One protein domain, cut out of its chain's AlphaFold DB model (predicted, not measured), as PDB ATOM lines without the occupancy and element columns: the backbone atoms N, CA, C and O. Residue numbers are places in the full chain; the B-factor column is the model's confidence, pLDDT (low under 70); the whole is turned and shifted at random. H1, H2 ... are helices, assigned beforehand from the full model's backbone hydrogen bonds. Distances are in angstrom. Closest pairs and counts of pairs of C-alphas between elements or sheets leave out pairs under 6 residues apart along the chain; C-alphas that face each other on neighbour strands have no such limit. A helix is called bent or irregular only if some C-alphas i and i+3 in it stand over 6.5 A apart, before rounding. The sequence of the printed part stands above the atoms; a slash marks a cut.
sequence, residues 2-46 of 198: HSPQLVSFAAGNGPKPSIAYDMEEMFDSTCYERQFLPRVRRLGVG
ATOM      1  N   HIS A   2     284.798 111.433 241.556       86.56
ATOM      2  CA  HIS A   2     284.934 111.429 243.028       86.56
ATOM      3  C   HIS A   2     286.387 111.502 243.555       86.56
ATOM      4  O   HIS A   2     286.662 111.017 244.644       86.56
ATOM      5  N   SER A   3     287.332 112.042 242.776       87.44
ATOM      6  CA  SER A   3     288.721 112.203 243.232       87.44
ATOM      7  C   SER A   3     288.830 113.463 244.101       87.44
ATOM      8  O   SER A   3     288.432 114.528 243.617       87.44
ATOM      9  N   PRO A   4     289.394 113.398 245.325       88.06
ATOM     10  CA  PRO A   4     289.558 114.571 246.188       88.06
ATOM     11  C   PRO A   4     290.332 115.714 245.520       88.06
ATOM     12  O   PRO A   4     289.945 116.877 245.625       88.06
ATOM     13  N   GLN A   5     291.386 115.389 244.765       91.06
ATOM     14  CA  GLN A   5     292.193 116.378 244.043       91.06
ATOM     15  C   GLN A   5     291.374 117.085 242.959       91.06
ATOM     16  O   GLN A   5     291.428 118.306 242.830       91.06
ATOM     17  N   LEU A   6     290.567 116.323 242.214       92.06
ATOM     18  CA  LEU A   6     289.708 116.866 241.164       92.06
ATOM     19  C   LEU A   6     288.586 117.738 241.746       92.06
ATOM     20  O   LEU A   6     288.264 118.782 241.186       92.06
ATOM     21  N   VAL A   7     288.017 117.335 242.887       92.19
ATOM     22  CA  VAL A   7     287.015 118.117 243.625       92.19
ATOM     23  C   VAL A   7     287.610 119.423 244.155       92.19
ATOM     24  O   VAL A   7     286.994 120.474 243.988       92.19
ATOM     25  N   SER A   8     288.816 119.377 244.732       90.31
ATOM     26  CA  SER A   8     289.531 120.565 245.212       90.31
ATOM     27  C   SER A   8     289.827 121.550 244.076       90.31
ATOM     28  O   SER A   8     289.503 122.735 244.185       90.31
ATOM     29  N   PHE A   9     290.339 121.055 242.944       93.50
ATOM     30  CA  PHE A   9     290.555 121.854 241.736       93.50
ATOM     31  C   PHE A   9     289.255 122.484 241.217       93.50
ATOM     32  O   PHE A   9     289.193 123.695 241.025       93.50
ATOM     33  N   ALA A  10     288.182 121.698 241.067       92.56
ATOM     34  CA  ALA A  10     286.889 122.201 240.596       92.56
ATOM     35  C   ALA A  10     286.256 123.235 241.550       92.56
ATOM     36  O   ALA A  10     285.430 124.049 241.131       92.56
ATOM     37  N   ALA A  11     286.621 123.207 242.835       90.00
ATOM     38  CA  ALA A  11     286.225 124.203 243.826       90.00
ATOM     39  C   ALA A  11     287.107 125.468 243.827       90.00
ATOM     40  O   ALA A  11     286.719 126.448 244.459       90.00
ATOM     41  N   GLY A  12     288.237 125.467 243.111       89.00
ATOM     42  CA  GLY A  12     289.212 126.562 243.093       89.00
ATOM     43  C   GLY A  12     290.190 126.552 244.272       89.00
ATOM     44  O   GLY A  12     290.832 127.564 244.533       89.00
ATOM     45  N   ASN A  13     290.302 125.430 244.988       88.38
ATOM     46  CA  ASN A  13     291.093 125.306 246.218       88.38
ATOM     47  C   ASN A  13     292.466 124.645 246.002       88.38
ATOM     48  O   ASN A  13     293.196 124.415 246.965       88.38
ATOM     49  N   GLY A  14     292.823 124.302 244.765       87.56
ATOM     50  CA  GLY A  14     294.071 123.612 244.461       87.56
ATOM     51  C   GLY A  14     294.464 123.700 242.986       87.56
ATOM     52  O   GLY A  14     293.656 124.126 242.156       87.56
ATOM     53  N   PRO A  15     295.708 123.308 242.656       93.94
ATOM     54  CA  PRO A  15     296.190 123.274 241.280       93.94
ATOM     55  C   PRO A  15     295.449 122.213 240.459       93.94
ATOM     56  O   PRO A  15     294.827 121.304 241.009       93.94
ATOM     57  N   LYS A  16     295.549 122.313 239.131       93.94
ATOM     58  CA  LYS A  16     294.983 121.331 238.201       93.94
ATOM     59  C   LYS A  16     295.729 119.989 238.320       93.94
ATOM     60  O   LYS A  16     296.924 119.957 238.031       93.94
ATOM     61  N   PRO A  17     295.078 118.892 238.758       94.25
ATOM     62  CA  PRO A  17     295.719 117.578 238.850       94.25
ATOM     63  C   PRO A  17     295.817 116.905 237.473       94.25
ATOM     64  O   PRO A  17     295.076 117.272 236.565       94.25
ATOM     65  N   SER A  18     296.654 115.868 237.333       93.62
ATOM     66  CA  SER A  18     296.801 115.093 236.081       93.62
ATOM     67  C   SER A  18     295.459 114.616 235.522       93.62
ATOM     68  O   SER A  18     295.131 114.905 234.382       93.62
ATOM     69  N   ILE A  19     294.608 114.038 236.376       91.38
ATOM     70  CA  ILE A  19     293.263 113.581 235.996       91.38
ATOM     71  C   ILE A  19     292.376 114.696 235.419       91.38
ATOM     72  O   ILE A  19     291.430 114.414 234.696       91.38
ATOM     73  N   ALA A  20     292.627 115.968 235.743       94.06
ATOM     74  CA  ALA A  20     291.881 117.079 235.161       94.06
ATOM     75  C   ALA A  20     292.369 117.447 233.752       94.06
ATOM     76  O   ALA A  20     291.616 118.084 233.028       94.06
ATOM     77  N   TYR A  21     293.596 117.085 233.367       93.81
ATOM     78  CA  TYR A  21     294.052 117.184 231.978       93.81
ATOM     79  C   TYR A  21     293.403 116.085 231.139       93.81
ATOM     80  O   TYR A  21     292.736 116.409 230.164       93.81
ATOM     81  N   ASP A  22     293.454 114.834 231.605       92.38
ATOM     82  CA  ASP A  22     292.821 113.701 230.914       92.38
ATOM     83  C   ASP A  22     291.313 113.946 230.702       92.38
ATOM     84  O   ASP A  22     290.768 113.752 229.620       92.38
ATOM     85  N   MET A  23     290.617 114.441 231.735       93.31
ATOM     86  CA  MET A  23     289.183 114.752 231.645       93.31
ATOM     87  C   MET A  23     288.886 115.968 230.760       93.31
ATOM     88  O   MET A  23     287.770 116.085 230.274       93.31
ATOM     89  N   GLU A  24     289.823 116.899 230.593       93.38
ATOM     90  CA  GLU A  24     289.635 118.035 229.686       93.38
ATOM     91  C   GLU A  24     289.827 117.609 228.231       93.38
ATOM     92  O   GLU A  24     289.063 118.046 227.380       93.38
ATOM     93  N   GLU A  25     290.773 116.708 227.957       91.81
ATOM     94  CA  GLU A  25     291.006 116.142 226.624       91.81
ATOM     95  C   GLU A  25     289.822 115.290 226.141       91.81
ATOM     96  O   GLU A  25     289.398 115.390 224.992       91.81
ATOM     97  N   MET A  26     289.221 114.503 227.039       92.75
ATOM     98  CA  MET A  26     288.069 113.651 226.717       92.75
ATOM     99  C   MET A  26     286.772 114.421 226.417       92.75
ATOM    100  O   MET A  26     285.810 113.838 225.911       92.75
ATOM    101  N   PHE A  27     286.676 115.695 226.796       93.75
ATOM    102  CA  PHE A  27     285.447 116.478 226.708       93.75
ATOM    103  C   PHE A  27     285.606 117.619 225.706       93.75
ATOM    104  O   PHE A  27     286.658 118.236 225.584       93.75
ATOM    105  N   ASP A  28     284.513 117.989 225.040       91.56
ATOM    106  CA  ASP A  28     284.458 119.317 224.438       91.56
ATOM    107  C   ASP A  28     284.613 120.380 225.534       91.56
ATOM    108  O   ASP A  28     284.018 120.271 226.613       91.56
ATOM    109  N   SER A  29     285.361 121.441 225.233       87.56
ATOM    110  CA  SER A  29     285.685 122.518 226.174       87.56
ATOM    111  C   SER A  29     284.443 123.100 226.861       87.56
ATOM    112  O   SER A  29     284.440 123.357 228.069       87.56
ATOM    113  N   THR A  30     283.341 123.252 226.119       86.56
ATOM    114  CA  THR A  30     282.088 123.788 226.656       86.56
ATOM    115  C   THR A  30     281.427 122.783 227.595       86.56
ATOM    116  O   THR A  30     280.926 123.166 228.656       86.56
ATOM    117  N   CYS A  31     281.428 121.495 227.246       90.50
ATOM    118  CA  CYS A  31     280.892 120.442 228.107       90.50
ATOM    119  C   CYS A  31     281.727 120.276 229.387       90.50
ATOM    120  O   CYS A  31     281.161 120.190 230.485       90.50
ATOM    121  N   TYR A  32     283.055 120.303 229.272       92.81
ATOM    122  CA  TYR A  32     283.974 120.224 230.403       92.81
ATOM    123  C   TYR A  32     283.700 121.334 231.431       92.81
ATOM    124  O   TYR A  32     283.412 121.065 232.604       92.81
ATOM    125  N   GLU A  33     283.683 122.588 230.978       90.12
ATOM    126  CA  GLU A  33     283.514 123.747 231.856       90.12
ATOM    127  C   GLU A  33     282.090 123.898 232.405       90.12
ATOM    128  O   GLU A  33     281.911 124.294 233.559       90.12
ATOM    129  N   ARG A  34     281.054 123.599 231.606       86.06
ATOM    130  CA  ARG A  34     279.656 123.889 231.987       86.06
ATOM    131  C   ARG A  34     278.925 122.729 232.630       86.06
ATOM    132  O   ARG A  34     277.984 122.945 233.392       86.06
ATOM    133  N   GLN A  35     279.300 121.502 232.297       90.88
ATOM    134  CA  GLN A  35     278.540 120.318 232.686       90.88
ATOM    135  C   GLN A  35     279.343 119.436 233.634       90.88
ATOM    136  O   GLN A  35     278.798 119.012 234.659       90.88
ATOM    137  N   PHE A  36     280.617 119.191 233.335       93.94
ATOM    138  CA  PHE A  36     281.462 118.311 234.135       93.94
ATOM    139  C   PHE A  36     281.967 118.992 235.416       93.94
ATOM    140  O   PHE A  36     281.586 118.576 236.516       93.94
ATOM    141  N   LEU A  37     282.751 120.073 235.307       92.94
ATOM    142  CA  LEU A  37     283.350 120.744 236.471       92.94
ATOM    143  C   LEU A  37     282.318 121.201 237.520       92.94
ATOM    144  O   LEU A  37     282.527 120.934 238.707       92.94
ATOM    145  N   PRO A  38     281.159 121.792 237.162       91.56
ATOM    146  CA  PRO A  38     280.158 122.186 238.152       91.56
ATOM    147  C   PRO A  38     279.513 120.994 238.869       91.56
ATOM    148  O   PRO A  38     279.071 121.119 240.014       91.56
ATOM    149  N   ARG A  39     279.428 119.823 238.223       92.25
ATOM    150  CA  ARG A  39     278.972 118.588 238.881       92.25
ATOM    151  C   ARG A  39     280.031 118.070 239.849       92.25
ATOM    152  O   ARG A  39     279.678 117.774 240.985       92.25
ATOM    153  N   VAL A  40     281.303 118.049 239.451       93.06
ATOM    154  CA  VAL A  40     282.424 117.683 240.332       93.06
ATOM    155  C   VAL A  40     282.487 118.597 241.557       93.06
ATOM    156  O   VAL A  40     282.503 118.108 242.683       93.06
ATOM    157  N   ARG A  41     282.438 119.921 241.362       92.12
ATOM    158  CA  ARG A  41     282.449 120.909 242.452       92.12
ATOM    159  C   ARG A  41     281.335 120.656 243.467       92.12
ATOM    160  O   ARG A  41     281.567 120.751 244.668       92.12
ATOM    161  N   ARG A  42     280.126 120.325 242.994       90.75
ATOM    162  CA  ARG A  42     278.969 120.041 243.861       90.75
ATOM    163  C   ARG A  42     279.166 118.816 244.752       90.75
ATOM    164  O   ARG A  42     278.598 118.805 245.837       90.75
ATOM    165  N   LEU A  43     279.975 117.836 244.343       88.56
ATOM    166  CA  LEU A  43     280.266 116.657 245.169       88.56
ATOM    167  C   LEU A  43     281.017 117.025 246.457       88.56
ATOM    168  O   LEU A  43     280.786 116.400 247.483       88.56
ATOM    169  N   GLY A  44     281.878 118.045 246.418       85.50
ATOM    170  CA  GLY A  44     282.648 118.492 247.585       85.50
ATOM    171  C   GLY A  44     281.915 119.454 248.518       85.50
ATOM    172  O   GLY A  44     282.459 119.849 249.546       85.50
ATOM    173  N   VAL A  45     280.698 119.893 248.181       88.88
ATOM    174  CA  VAL A  45     280.000 120.907 248.981       88.88
ATOM    175  C   VAL A  45     279.619 120.328 250.343       88.88
ATOM    176  O   VAL A  45     278.784 119.435 250.441       88.88
ATOM    177  N   GLY A  46     280.206 120.879 251.408       84.06
ATOM    178  CA  GLY A  46     279.932 120.460 252.788       84.06
ATOM    179  C   GLY A  46     280.644 119.175 253.225       84.06
ATOM    180  O   GLY A  46     280.392 118.703 254.337       84.06
TER     181      GLY A  46
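What this domain is: This is residues 2 to 46 of the 198 residues of an uncharacterized protein of Phytophthora ramorum (UniProt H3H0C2). The long helix H3 and the short helix H2 make a V that narrows where H2 ends and H3 begins, and a second short helix, H1, is set crosswise in the open end of the V, at 56 degrees to H2 and 67 degrees to H3. H1 packs on residues 37 to 43 of H3, while H2 is near both other helices without clearly touching either. The printed part has 45 residues with three named helices, in the order H1, H2, H3 along the chain, and no named strand; the class is all helix. It is compact, with a radius of gyration of the C-alphas of 9.6 A, and the C-alphas span 28 by 19 by 16 A, H3 running along the longest of these.

Where its parts are: H3, the longest helix, holds residues 29 to 43 and measures 20.6 A from first to last C-alpha. It runs from C-alpha 29 at (285.685, 122.518, 226.174) to C-alpha 43 at (280.266, 116.657, 245.169). H3 is irregular, but only just: C-alphas 34 and 37 are 6.6 A apart. H1 holds residues 4 to 11, is 10.5 A long and begins with C-alpha 4 at (289.558, 114.571, 246.188). H2 holds residues 18 to 25 and is 11.1 A long.

How they stand to each other: H3 touches H1 with residues 37 to 43 alone. The closest C-alphas of the two are those of Ala 10 and Arg 41, 5.0 A apart. Their lines stand at a steep tilt of 67 degrees, and they run opposite ways. H2 and H3 are close but not clearly touching, the C-alphas of Glu 24 and Tyr 32 being the closest at 6.1 A. They run opposite ways at a steep tilt of 40 degrees. H1 and H2 are also close but not clearly touching; their closest C-alphas, those of Leu 6 and Ala 20, are 6.4 A apart. They run the same way at a steep tilt of 56 degrees. In H1 and H2 every O i to N i+4 pair is within hydrogen-bond range, and in H3 8 of 11 are.

The domain as a whole: The two C-alphas farthest apart are those of Glu 25 and Gly 46, at 28.7 A, while the first and last printed C-alphas, of His 2 and Gly 46, are 14.2 A apart. The printed part has no cut. The link from H2 to H3 is tight, with 3 residues, and the link from H1 to H2 is short, with 6. The mean pLDDT of the printed part is 90.9, and no printed residue is under 70.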